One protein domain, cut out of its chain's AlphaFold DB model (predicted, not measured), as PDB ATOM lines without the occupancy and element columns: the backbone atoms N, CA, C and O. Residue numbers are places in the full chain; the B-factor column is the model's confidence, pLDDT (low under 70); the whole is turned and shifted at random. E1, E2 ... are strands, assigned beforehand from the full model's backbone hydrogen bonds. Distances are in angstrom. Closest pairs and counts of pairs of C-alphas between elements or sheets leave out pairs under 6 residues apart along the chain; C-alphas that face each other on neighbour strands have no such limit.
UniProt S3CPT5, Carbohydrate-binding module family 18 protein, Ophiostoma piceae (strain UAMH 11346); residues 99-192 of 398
ATOM      1  N   CYS A  99      17.248 -11.372   3.328       91.44
ATOM      2  CA  CYS A  99      17.080 -10.432   2.228       91.44
ATOM      3  C   CYS A  99      17.325 -11.108   0.876       91.44
ATOM      4  O   CYS A  99      18.455 -11.191   0.388       91.44
ATOM      5  N   SER A 100      16.234 -11.542   0.240       88.38
ATOM      6  CA  SER A 100      16.237 -12.160  -1.092       88.38
ATOM      7  C   SER A 100      16.883 -11.289  -2.173       88.38
ATOM      8  O   SER A 100      17.516 -11.834  -3.072       88.38
ATOM      9  N   SER A 101      16.784  -9.961  -2.060       85.69
ATOM     10  CA  SER A 101      17.315  -8.994  -3.030       85.69
ATOM     11  C   SER A 101      18.838  -9.056  -3.215       85.69
ATOM     12  O   SER A 101      19.333  -8.619  -4.248       85.69
ATOM     13  N   PHE A 102      19.588  -9.571  -2.230       88.56
ATOM     14  CA  PHE A 102      21.058  -9.641  -2.283       88.56
ATOM     15  C   PHE A 102      21.681 -10.855  -1.565       88.56
ATOM     16  O   PHE A 102      22.896 -10.901  -1.380       88.56
ATOM     17  N   GLY A 103      20.878 -11.852  -1.172       88.81
ATOM     18  CA  GLY A 103      21.374 -13.134  -0.652       88.81
ATOM     19  C   GLY A 103      22.104 -13.040   0.690       88.81
ATOM     20  O   GLY A 103      23.111 -13.718   0.896       88.81
ATOM     21  N   ARG A 104      21.656 -12.160   1.596       89.25
ATOM     22  CA  ARG A 104      22.269 -11.965   2.924       89.25
ATOM     23  C   ARG A 104      21.221 -11.804   4.022       89.25
ATOM     24  O   ARG A 104      20.034 -11.644   3.757       89.25
ATOM     25  N   CYS A 105      21.694 -11.836   5.261       92.00
ATOM     26  CA  CYS A 105      20.899 -11.635   6.463       92.00
ATOM     27  C   CYS A 105      21.064 -10.209   6.995       92.00
ATOM     28  O   CYS A 105      22.190  -9.722   7.094       92.00
ATOM     29  N   CYS A 106      19.958  -9.582   7.384       93.50
ATOM     30  CA  CYS A 106      19.921  -8.265   8.019       93.50
ATOM     31  C   CYS A 106      19.232  -8.353   9.389       93.50
ATOM     32  O   CYS A 106      18.358  -9.204   9.540       93.50
ATOM     33  N   PRO A 107      19.596  -7.529  10.387       93.25
ATOM     34  CA  PRO A 107      18.924  -7.513  11.691       93.25
ATOM     35  C   PRO A 107      17.397  -7.365  11.571       93.25
ATOM     36  O   PRO A 107      16.917  -6.671  10.677       93.25
ATOM     37  N   SER A 108      16.619  -8.023  12.434       85.75
ATOM     38  CA  SER A 108      15.147  -8.093  12.315       85.75
ATOM     39  C   SER A 108      14.411  -6.755  12.497       85.75
ATOM     40  O   SER A 108      13.247  -6.654  12.117       85.75
ATOM     41  N   ASP A 109      15.069  -5.737  13.048       87.56
ATOM     42  CA  ASP A 109      14.620  -4.339  13.136       87.56
ATOM     43  C   ASP A 109      14.922  -3.518  11.860       87.56
ATOM     44  O   ASP A 109      14.484  -2.370  11.718       87.56
ATOM     45  N   THR A 110      15.651  -4.107  10.907       89.19
ATOM     46  CA  THR A 110      16.052  -3.479   9.644       89.19
ATOM     47  C   THR A 110      15.313  -4.064   8.438       89.19
ATOM     48  O   THR A 110      14.994  -5.250   8.361       89.19
ATOM     49  N   LYS A 111      15.051  -3.206   7.453       88.69
ATOM     50  CA  LYS A 111      14.517  -3.538   6.135       88.69
ATOM     51  C   LYS A 111      15.653  -3.877   5.166       88.69
ATOM     52  O   LYS A 111      16.729  -3.276   5.195       88.69
ATOM     53  N   CYS A 112      15.366  -4.792   4.249       92.94
ATOM     54  CA  CYS A 112      16.218  -5.117   3.111       92.94
ATOM     55  C   CYS A 112      16.139  -4.009   2.051       92.94
ATOM     56  O   CYS A 112      15.073  -3.808   1.467       92.94
ATOM     57  N   CYS A 113      17.243  -3.322   1.759       93.75
ATOM     58  CA  CYS A 113      17.296  -2.384   0.639       93.75
ATOM     59  C   CYS A 113      17.622  -3.115  -0.676       93.75
ATOM     60  O   CYS A 113      18.467  -4.011  -0.710       93.75
ATOM     61  N   SER A 114      16.973  -2.734  -1.780       91.38
ATOM     62  CA  SER A 114      17.203  -3.314  -3.115       91.38
ATOM     63  C   SER A 114      18.647  -3.165  -3.603       91.38
ATOM     64  O   SER A 114      19.113  -4.006  -4.364       91.38
ATOM     65  N   TYR A 115      19.364  -2.144  -3.129       91.81
ATOM     66  CA  TYR A 115      20.746  -1.841  -3.504       91.81
ATOM     67  C   TYR A 115      21.819  -2.635  -2.727       91.81
ATOM     68  O   TYR A 115      23.007  -2.373  -2.880       91.81
ATOM     69  N   GLY A 116      21.435  -3.631  -1.917       92.38
ATOM     70  CA  GLY A 116      22.388  -4.612  -1.372       92.38
ATOM     71  C   GLY A 116      22.756  -4.481   0.111       92.38
ATOM     72  O   GLY A 116      23.689  -5.151   0.558       92.38
ATOM     73  N   TYR A 117      22.060  -3.633   0.876       92.56
ATOM     74  CA  TYR A 117      22.387  -3.338   2.277       92.56
ATOM     75  C   TYR A 117      21.178  -3.384   3.233       92.56
ATOM     76  O   TYR A 117      20.015  -3.419   2.821       92.56
ATOM     77  N   CYS A 118      21.476  -3.403   4.534       93.62
ATOM     78  CA  CYS A 118      20.509  -3.404   5.634       93.62
ATOM     79  C   CYS A 118      20.231  -1.972   6.112       93.62
ATOM     80  O   CYS A 118      21.168  -1.190   6.268       93.62
ATOM     81  N   MET A 119      18.972  -1.632   6.384       94.12
ATOM     82  CA  MET A 119      18.565  -0.264   6.720       94.12
ATOM     83  C   MET A 119      17.521  -0.253   7.839       94.12
ATOM     84  O   MET A 119      16.525  -0.955   7.731       94.12
ATOM     85  N   SER A 120      17.696   0.556   8.885       91.81
ATOM     86  CA  SER A 120      16.704   0.706   9.965       91.81
ATOM     87  C   SER A 120      15.291   1.011   9.445       91.81
ATOM     88  O   SER A 120      15.121   1.620   8.386       91.81
ATOM     89  N   ALA A 121      14.265   0.611  10.200       87.25
ATOM     90  CA  ALA A 121      12.897   1.066   9.955       87.25
ATOM     91  C   ALA A 121      12.805   2.612   9.905       87.25
ATOM     92  O   ALA A 121      13.671   3.307  10.426       87.25
ATOM     93  N   GLY A 122      11.767   3.133   9.241       87.25
ATOM     94  CA  GLY A 122      11.552   4.574   9.033       87.25
ATOM     95  C   GLY A 122      12.253   5.172   7.801       87.25
ATOM     96  O   GLY A 122      11.622   5.889   7.025       87.25
ATOM     97  N   ARG A 123      13.507   4.781   7.558       93.56
ATOM     98  CA  ARG A 123      14.380   5.315   6.495       93.56
ATOM     99  C   ARG A 123      13.998   4.945   5.055       93.56
ATOM    100  O   ARG A 123      13.288   3.962   4.810       93.56
ATOM    101  N   THR A 124      14.564   5.695   4.103       94.44
ATOM    102  CA  THR A 124      14.409   5.498   2.648       94.44
ATOM    103  C   THR A 124      15.659   4.859   2.026       94.44
ATOM    104  O   THR A 124      16.785   5.278   2.283       94.44
ATOM    105  N   CYS A 125      15.445   3.839   1.190       94.38
ATOM    106  CA  CYS A 125      16.474   3.032   0.524       94.38
ATOM    107  C   CYS A 125      16.910   3.686  -0.798       94.38
ATOM    108  O   CYS A 125      16.121   3.741  -1.741       94.38
ATOM    109  N   CYS A 126      18.155   4.164  -0.860       95.19
ATOM    110  CA  CYS A 126      18.754   4.856  -2.012       95.19
ATOM    111  C   CYS A 126      20.062   4.161  -2.453       95.19
ATOM    112  O   CYS A 126      20.543   3.301  -1.707       95.19
ATOM    113  N   PRO A 127      20.635   4.471  -3.638       93.31
ATOM    114  CA  PRO A 127      21.676   3.643  -4.255       93.31
ATOM    115  C   PRO A 127      22.895   3.358  -3.371       93.31
ATOM    116  O   PRO A 127      23.212   2.189  -3.155       93.31
ATOM    117  N   ASN A 128      23.527   4.394  -2.809       91.56
ATOM    118  CA  ASN A 128      24.773   4.232  -2.050       91.56
ATOM    119  C   ASN A 128      24.588   4.338  -0.522       91.56
ATOM    120  O   ASN A 128      25.467   3.920   0.229       91.56
ATOM    121  N   SER A 129      23.467   4.887  -0.034       91.50
ATOM    122  CA  SER A 129      23.201   5.062   1.403       91.50
ATOM    123  C   SER A 129      21.702   5.173   1.725       91.50
ATOM    124  O   SER A 129      20.874   5.364   0.836       91.50
ATOM    125  N   SER A 130      21.338   5.044   3.008       94.31
ATOM    126  CA  SER A 130      19.963   5.267   3.477       94.31
ATOM    127  C   SER A 130      19.711   6.740   3.803       94.31
ATOM    128  O   SER A 130      20.405   7.287   4.668       94.31
ATOM    129  N   CYS A 131      18.659   7.336   3.250       95.88
ATOM    130  CA  CYS A 131      18.190   8.646   3.696       95.88
ATOM    131  C   CYS A 131      17.411   8.548   5.017       95.88
ATOM    132  O   CYS A 131      16.793   7.522   5.311       95.88
ATOM    133  N   GLN A 132      17.460   9.612   5.824       94.69
ATOM    134  CA  GLN A 132      16.712   9.705   7.082       94.69
ATOM    135  C   GLN A 132      15.193   9.705   6.842       94.69
ATOM    136  O   GLN A 132      14.719   9.993   5.744       94.69
ATOM    137  N   ASP A 133      14.433   9.376   7.882       93.69
ATOM    138  CA  ASP A 133      12.973   9.407   7.909       93.69
ATOM    139  C   ASP A 133      12.424  10.750   7.383       93.69
ATOM    140  O   ASP A 133      12.886  11.821   7.770       93.69
ATOM    141  N   GLY A 134      11.446  10.696   6.475       90.56
ATOM    142  CA  GLY A 134      10.878  11.882   5.815       90.56
ATOM    143  C   GLY A 134      11.698  12.441   4.639       90.56
ATOM    144  O   GLY A 134      11.179  13.268   3.886       90.56
ATOM    145  N   LEU A 135      12.931  11.966   4.424       95.62
ATOM    146  CA  LEU A 135      13.738  12.300   3.249       95.62
ATOM    147  C   LEU A 135      13.578  11.252   2.138       95.62
ATOM    148  O   LEU A 135      13.488  10.044   2.379       95.62
ATOM    149  N   LEU A 136      13.598  11.728   0.898       95.31
ATOM    150  CA  LEU A 136      13.603  10.939  -0.329       95.31
ATOM    151  C   LEU A 136      15.008  10.908  -0.936       95.31
ATOM    152  O   LEU A 136      15.837  11.775  -0.662       95.31
ATOM    153  N   CYS A 137      15.259   9.931  -1.805       96.25
ATOM    154  CA  CYS A 137      16.501   9.852  -2.566       96.25
ATOM    155  C   CYS A 137      16.651  11.031  -3.537       96.25
ATOM    156  O   CYS A 137      15.671  11.467  -4.164       96.25
ATOM    157  N   CYS A 138      17.889  11.483  -3.718       96.38
ATOM    158  CA  CYS A 138      18.306  12.309  -4.839       96.38
ATOM    159  C   CYS A 138      19.653  11.816  -5.375       96.38
ATOM    160  O   CYS A 138      20.605  11.645  -4.615       96.38
ATOM    161  N   GLY A 139      19.709  11.516  -6.675       93.62
ATOM    162  CA  GLY A 139      20.860  10.842  -7.270       93.62
ATOM    163  C   GLY A 139      21.215   9.522  -6.571       93.62
ATOM    164  O   GLY A 139      20.337   8.745  -6.182       93.62
ATOM    165  N   GLN A 140      22.513   9.262  -6.428       92.12
ATOM    166  CA  GLN A 140      23.066   8.080  -5.775       92.12
ATOM    167  C   GLN A 140      23.395   8.303  -4.294       92.12
ATOM    168  O   GLN A 140      23.258   7.364  -3.501       92.12
ATOM    169  N   ASN A 141      23.852   9.509  -3.930       90.12
ATOM    170  CA  ASN A 141      24.482   9.790  -2.632       90.12
ATOM    171  C   ASN A 141      23.723  10.800  -1.765       90.12
ATOM    172  O   ASN A 141      24.132  11.038  -0.624       90.12
ATOM    173  N   HIS A 142      22.683  11.446  -2.292       94.62
ATOM    174  CA  HIS A 142      22.056  12.598  -1.652       94.62
ATOM    175  C   HIS A 142      20.591  12.353  -1.284       94.62
ATOM    176  O   HIS A 142      19.927  11.411  -1.724       94.62
ATOM    177  N   CYS A 143      20.113  13.201  -0.378       96.44
ATOM    178  CA  CYS A 143      18.826  13.077   0.285       96.44
ATOM    179  C   CYS A 143      18.139  14.435   0.278       96.44
ATOM    180  O   CYS A 143      18.775  15.450   0.553       96.44
ATOM    181  N   ARG A 144      16.839  14.442  -0.009       96.25
ATOM    182  CA  ARG A 144      16.038  15.658  -0.176       96.25
ATOM    183  C   ARG A 144      14.729  15.567   0.613       96.25
ATOM    184  O   ARG A 144      14.201  14.460   0.749       96.25
ATOM    185  N   PRO A 145      14.176  16.673   1.132       95.62
ATOM    186  CA  PRO A 145      12.915  16.639   1.868       95.62
ATOM    187  C   PRO A 145      11.744  16.241   0.958       95.62
ATOM    188  O   PRO A 145      11.755  16.512  -0.246       95.62
ATOM    189  N   ALA A 146      10.713  15.604   1.512       93.38
ATOM    190  CA  ALA A 146       9.473  15.363   0.775       93.38
ATOM    191  C   ALA A 146       8.870  16.694   0.269       93.38
ATOM    192  O   ALA A 146       8.805  17.670   1.011       93.38
ATOM    193  N   GLY A 147       8.446  16.736  -0.999       92.31
ATOM    194  CA  GLY A 147       7.931  17.947  -1.661       92.31
ATOM    195  C   GLY A 147       8.966  18.758  -2.455       92.31
ATOM    196  O   GLY A 147       8.570  19.574  -3.278       92.31
ATOM    197  N   SER A 148      10.267  18.503  -2.276       94.81
ATOM    198  CA  SER A 148      11.335  19.046  -3.138       94.81
ATOM    199  C   SER A 148      11.255  18.553  -4.594       94.81
ATOM    200  O   SER A 148      10.541  17.590  -4.904       94.81
ATOM    201  N   GLU A 149      12.107  19.106  -5.458       95.12
ATOM    202  CA  GLU A 149      12.549  18.474  -6.712       95.12
ATOM    203  C   GLU A 149      14.007  17.979  -6.602       95.12
ATOM    204  O   GLU A 149      14.755  18.462  -5.758       95.12
ATOM    205  N   CYS A 150      14.409  16.982  -7.402       96.25
ATOM    206  CA  CYS A 150      15.790  16.477  -7.463       96.25
ATOM    207  C   CYS A 150      16.429  16.856  -8.795       96.25
ATOM    208  O   CYS A 150      15.844  16.581  -9.845       96.25
ATOM    209  N   CYS A 151      17.625  17.431  -8.744       95.00
ATOM    210  CA  CYS A 151      18.347  17.918  -9.909       95.00
ATOM    211  C   CYS A 151      19.299  16.855 -10.480       95.00
ATOM    212  O   CYS A 151      19.586  15.829  -9.852       95.00
ATOM    213  N   GLY A 152      19.792  17.079 -11.702       91.75
ATOM    214  CA  GLY A 152      20.655  16.133 -12.416       91.75
ATOM    215  C   GLY A 152      22.078  16.023 -11.858       91.75
ATOM    216  O   GLY A 152      22.806  15.104 -12.229       91.75
ATOM    217  N   ASP A 153      22.465  16.937 -10.968       90.44
ATOM    218  CA  ASP A 153      23.743  16.992 -10.245       90.44
ATOM    219  C   ASP A 153      23.648  16.470  -8.792       90.44
ATOM    220  O   ASP A 153      24.534  16.716  -7.977       90.44
ATOM    221  N   GLU A 154      22.581  15.729  -8.474       93.62
ATOM    222  CA  GLU A 154      22.230  15.215  -7.136       93.62
ATOM    223  C   GLU A 154      21.869  16.298  -6.090       93.62
ATOM    224  O   GLU A 154      21.562  15.952  -4.945       93.62
ATOM    225  N   THR A 155      21.829  17.587  -6.457       93.00
ATOM    226  CA  THR A 155      21.266  18.653  -5.602       93.00
ATOM    227  C   THR A 155      19.730  18.631  -5.606       93.00
ATOM    228  O   THR A 155      19.107  17.902  -6.380       93.00
ATOM    229  N   TYR A 156      19.084  19.398  -4.723       94.88
ATOM    230  CA  TYR A 156      17.622  19.483  -4.664       94.88
ATOM    231  C   TYR A 156      17.134  20.926  -4.576       94.88
ATOM    232  O   TYR A 156      17.825  21.796  -4.049       94.88
ATOM    233  N   CYS A 157      15.907  21.148  -5.045       94.88
ATOM    234  CA  CYS A 157      15.210  22.424  -4.936       94.88
ATOM    235  C   CYS A 157      14.083  22.340  -3.910       94.88
ATOM    236  O   CYS A 157      13.335  21.360  -3.888       94.88
ATOM    237  N   ASP A 158      13.951  23.366  -3.067       93.12
ATOM    238  CA  ASP A 158      12.889  23.446  -2.062       93.12
ATOM    239  C   ASP A 158      11.487  23.453  -2.687       93.12
ATOM    240  O   ASP A 158      11.289  23.907  -3.814       93.12
ATOM    241  N   SER A 159      10.503  22.955  -1.931       92.81
ATOM    242  CA  SER A 159       9.119  22.756  -2.382       92.81
ATOM    243  C   SER A 159       8.523  23.999  -3.055       92.81
ATOM    244  O   SER A 159       8.319  25.023  -2.409       92.81
ATOM    245  N   GLY A 160       8.174  23.871  -4.340       89.88
ATOM    246  CA  GLY A 160       7.670  24.966  -5.181       89.88
ATOM    247  C   GLY A 160       8.706  25.555  -6.149       89.88
ATOM    248  O   GLY A 160       8.340  26.378  -6.984       89.88
ATOM    249  N   ASN A 161       9.965  25.116  -6.078       92.88
ATOM    250  CA  ASN A 161      10.998  25.380  -7.079       92.88
ATOM    251  C   ASN A 161      11.313  24.108  -7.879       92.88
ATOM    252  O   ASN A 161      11.275  22.997  -7.345       92.88
ATOM    253  N   HIS A 162      11.689  24.291  -9.141       92.88
ATOM    254  CA  HIS A 162      12.028  23.227 -10.086       92.88
ATOM    255  C   HIS A 162      13.486  23.349 -10.558       92.88
ATOM    256  O   HIS A 162      14.055  24.446 -10.582       92.88
ATOM    257  N   CYS A 163      14.086  22.223 -10.938       94.31
ATOM    258  CA  CYS A 163      15.474  22.114 -11.381       94.31
ATOM    259  C   CYS A 163      15.599  22.443 -12.876       94.31
ATOM    260  O   CYS A 163      15.151  21.672 -13.729       94.31
ATOM    261  N   TYR A 164      16.268  23.547 -13.218       92.50
ATOM    262  CA  TYR A 164      16.512  23.929 -14.611       92.50
ATOM    263  C   TYR A 164      17.998  24.058 -14.936       92.50
ATOM    264  O   TYR A 164      18.754  24.782 -14.289       92.50
ATOM    265  N   LYS A 165      18.408  23.399 -16.021       89.62
ATOM    266  CA  LYS A 165      19.781  23.428 -16.525       89.62
ATOM    267  C   LYS A 165      20.059  24.721 -17.293       89.62
ATOM    268  O   LYS A 165      19.800  24.805 -18.496       89.62
ATOM    269  N   TYR A 166      20.548  25.747 -16.598       81.62
ATOM    270  CA  TYR A 166      20.661  27.089 -17.171       81.62
ATOM    271  C   TYR A 166      21.944  27.286 -18.016       81.62
ATOM    272  O   TYR A 166      23.044  27.019 -17.526       81.62
ATOM    273  N   PRO A 167      21.862  27.803 -19.264       78.94
ATOM    274  CA  PRO A 167      23.039  28.057 -20.097       78.94
ATOM    275  C   PRO A 167      24.055  28.997 -19.431       78.94
ATOM    276  O   PRO A 167      23.737  30.139 -19.104       78.94
ATOM    277  N   GLY A 168      25.291  28.520 -19.266       80.69
ATOM    278  CA  GLY A 168      26.384  29.250 -18.610       80.69
ATOM    279  C   GLY A 168      26.677  28.809 -17.172       80.69
ATOM    280  O   GLY A 168      27.737  29.155 -16.656       80.69
ATOM    281  N   TYR A 169      25.809  28.001 -16.554       80.12
ATOM    282  CA  TYR A 169      26.077  27.348 -15.269       80.12
ATOM    283  C   TYR A 169      26.464  25.877 -15.482       80.12
ATOM    284  O   TYR A 169      25.984  25.212 -16.399       80.12
ATOM    285  N   SER A 170      27.370  25.371 -14.642       82.75
ATOM    286  CA  SER A 170      27.806  23.964 -14.634       82.75
ATOM    287  C   SER A 170      26.916  23.051 -13.782       82.75
ATOM    288  O   SER A 170      26.932  21.838 -13.980       82.75
ATOM    289  N   ARG A 171      26.156  23.651 -12.860       85.31
ATOM    290  CA  ARG A 171      25.145  23.035 -11.993       85.31
ATOM    291  C   ARG A 171      23.739  23.389 -12.475       85.31
ATOM    292  O   ARG A 171      23.576  24.389 -13.184       85.31
ATOM    293  N   ASP A 172      22.748  22.605 -12.080       89.38
ATOM    294  CA  ASP A 172      21.349  22.979 -12.278       89.38
ATOM    295  C   ASP A 172      20.975  24.140 -11.328       89.38
ATOM    296  O   ASP A 172      21.661  24.422 -10.340       89.38
ATOM    297  N   VAL A 173      19.917  24.881 -11.664       90.62
ATOM    298  CA  VAL A 173      19.472  26.075 -10.929       90.62
ATOM    299  C   VAL A 173      18.016  25.905 -10.514       90.62
ATOM    300  O   VAL A 173      17.166  25.557 -11.333       90.62
ATOM    301  N   CYS A 174      17.727  26.184  -9.243       93.50
ATOM    302  CA  CYS A 174      16.377  26.159  -8.697       93.50
ATOM    303  C   CYS A 174      15.616  27.425  -9.084       93.50
ATOM    304  O   CYS A 174      15.953  28.509  -8.606       93.50
ATOM    305  N   CYS A 175      14.584  27.296  -9.918       92.81
ATOM    306  CA  CYS A 175      13.742  28.422 -10.323       92.81
ATOM    307  C   CYS A 175      12.260  28.167 -10.030       92.81
ATOM    308  O   CYS A 175      11.792  27.028 -10.057       92.81
ATOM    309  N   THR A 176      11.503  29.244  -9.824       91.62
ATOM    310  CA  THR A 176      10.042  29.196  -9.624       91.62
ATOM    311  C   THR A 176       9.262  28.906 -10.910       91.62
ATOM    312  O   THR A 176       8.077  28.593 -10.865       91.62
ATOM    313  N   ASP A 177       9.903  29.067 -12.071       88.50
ATOM    314  CA  ASP A 177       9.297  28.922 -13.394       88.50
ATOM    315  C   ASP A 177      10.337  28.495 -14.446       88.50
ATOM    316  O   ASP A 177      11.538  28.707 -14.274       88.50
ATOM    317  N   SER A 178       9.874  27.939 -15.569       87.06
ATOM    318  CA  SER A 178      10.725  27.397 -16.642       87.06
ATOM    319  C   SER A 178      11.434  28.440 -17.510       87.06
ATOM    320  O   SER A 178      12.354  28.096 -18.252       87.06
ATOM    321  N   SER A 179      11.057  29.714 -17.408       87.00
ATOM    322  CA  SER A 179      11.823  30.847 -17.946       87.00
ATOM    323  C   SER A 179      12.900  31.342 -16.970       87.00
ATOM    324  O   SER A 179      13.719  32.190 -17.340       87.00
ATOM    325  N   CYS A 180      12.925  30.806 -15.747       86.38
ATOM    326  CA  CYS A 180      13.755  31.235 -14.632       86.38
ATOM    327  C   CYS A 180      13.693  32.765 -14.439       86.38
ATOM    328  O   CYS A 180      14.694  33.481 -14.590       86.38
ATOM    329  N   THR A 181      12.484  33.299 -14.212       84.69
ATOM    330  CA  THR A 181      12.295  34.734 -13.915       84.69
ATOM    331  C   THR A 181      12.633  35.066 -12.466       84.69
ATOM    332  O   THR A 181      13.150  36.150 -12.203       84.69
ATOM    333  N   ALA A 182      12.453  34.117 -11.547       83.50
ATOM    334  CA  ALA A 182      13.064  34.140 -10.226       83.50
ATOM    335  C   ALA A 182      13.774  32.811  -9.938       83.50
ATOM    336  O   ALA A 182      13.284  31.739 -10.307       83.50
ATOM    337  N   TYR A 183      14.935  32.894  -9.289       83.12
ATOM    338  CA  TYR A 183      15.722  31.738  -8.866       83.12
ATOM    339  C   TYR A 183      16.097  31.836  -7.394       83.12
ATOM    340  O   TYR A 183      16.249  32.931  -6.857       83.12
ATOM    341  N   TYR A 184      16.236  30.688  -6.745       78.88
ATOM    342  CA  TYR A 184      16.638  30.598  -5.350       78.88
ATOM    343  C   TYR A 184      18.148  30.352  -5.273       78.88
ATOM    344  O   TYR A 184      18.657  29.398  -5.867       78.88
ATOM    345  N   THR A 185      18.867  31.224  -4.571       76.69
ATOM    346  CA  THR A 185      20.304  31.084  -4.302       76.69
ATOM    347  C   THR A 185      20.572  31.531  -2.873       76.69
ATOM    348  O   THR A 185      19.999  32.519  -2.423       76.69
ATOM    349  N   ASP A 186      21.403  30.784  -2.146       71.62
ATOM    350  CA  ASP A 186      21.965  31.212  -0.855       71.62
ATOM    351  C   ASP A 186      20.910  31.632   0.202       71.62
ATOM    352  O   ASP A 186      21.143  32.493   1.045       71.62
ATOM    353  N   GLY A 187      19.723  31.011   0.152       71.06
ATOM    354  CA  GLY A 187      18.588  31.288   1.046       71.06
ATOM    355  C   GLY A 187      17.636  32.402   0.585       71.06
ATOM    356  O   GLY A 187      16.658  32.684   1.276       71.06
ATOM    357  N   ALA A 188      17.883  33.028  -0.570       70.19
ATOM    358  CA  ALA A 188      17.109  34.155  -1.086       70.19
ATOM    359  C   ALA A 188      16.543  33.906  -2.495       70.19
ATOM    360  O   ALA A 188      17.213  33.382  -3.387       70.19
ATOM    361  N   THR A 189      15.307  34.355  -2.727       77.75
ATOM    362  CA  THR A 189      14.693  34.382  -4.062       77.75
ATOM    363  C   THR A 189      15.115  35.645  -4.806       77.75
ATOM    364  O   THR A 189      14.654  36.745  -4.496       77.75
ATOM    365  N   VAL A 190      15.964  35.494  -5.820       76.88
ATOM    366  CA  VAL A 190      16.420  36.578  -6.692       76.88
ATOM    367  C   VAL A 190      15.517  36.655  -7.921       76.88
ATOM    368  O   VAL A 190      15.606  35.840  -8.841       76.88
ATOM    369  N   THR A 191      14.647  37.665  -7.965       78.75
ATOM    370  CA  THR A 191      13.913  38.040  -9.179       78.75
ATOM    371  C   THR A 191      14.863  38.665 -10.195       78.75
ATOM    372  O   THR A 191      15.409  39.754 -10.004       78.75
ATOM    373  N   ARG A 192      15.036  37.992 -11.332       66.81
ATOM    374  CA  ARG A 192      15.788  38.498 -12.477       66.81
ATOM    375  C   ARG A 192      14.929  39.496 -13.250       66.81
ATOM    376  O   ARG A 192      14.293  39.153 -14.245       66.81
TER     377      ARG A 192
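This is residues 99 to 192 of the 398 residues of the protein "Carbohydrate-binding module family 18 protein" of Ophiostoma piceae (strain UAMH 11346) (UniProt S3CPT5). With little regular structure, the printed part is a rod of small hairpins in a row, E2-E3, E4-E5, E6-E7 and E8-E9, with E1 at one end. The 94 residues hold no named helix and nine strands, E1 to E9 in order, 32 residues in all; the class is all strand, with E2 and E3, E4 and E5, E6 and E7, and E8 and E9 as antiparallel pairs. The whole is loose, radius of gyration of the C-alphas 16.8 A, spanning 54 by 22 by 18 A.

E4 is residues 135 to 138, 9.3 A; E5, 142 to 145, 10.6 A; E2, 110 to 112; E3, 118 to 120; E6, 162 to 164; E7, 173 to 175; E8, 182 to 185, 9.8 A. E1, 104 to 107, 10.4 A, begins at C-alpha (22.269, -11.965, 2.924); E9, 188 to 191, 9.5 A, ends at (13.913, 38.040, -9.179).

Hairpin E4 and E5, at 136 degrees, has N 136 and O 144 within hydrogen-bond range, 2.8 A. E3 and E4 are apart, and so are E5 and E6. The closest C-alphas of E7 and E8 are those of Cys 175 and Tyr 183, 4.1 A. E1 pairs with no named strand.

The farthest C-alphas, Cys 105 and Arg 192, are 53.8 A apart. The printed part has no cut; links E3 to E4 and E5 to E6 are long. Only residue 192 has pLDDT under 70.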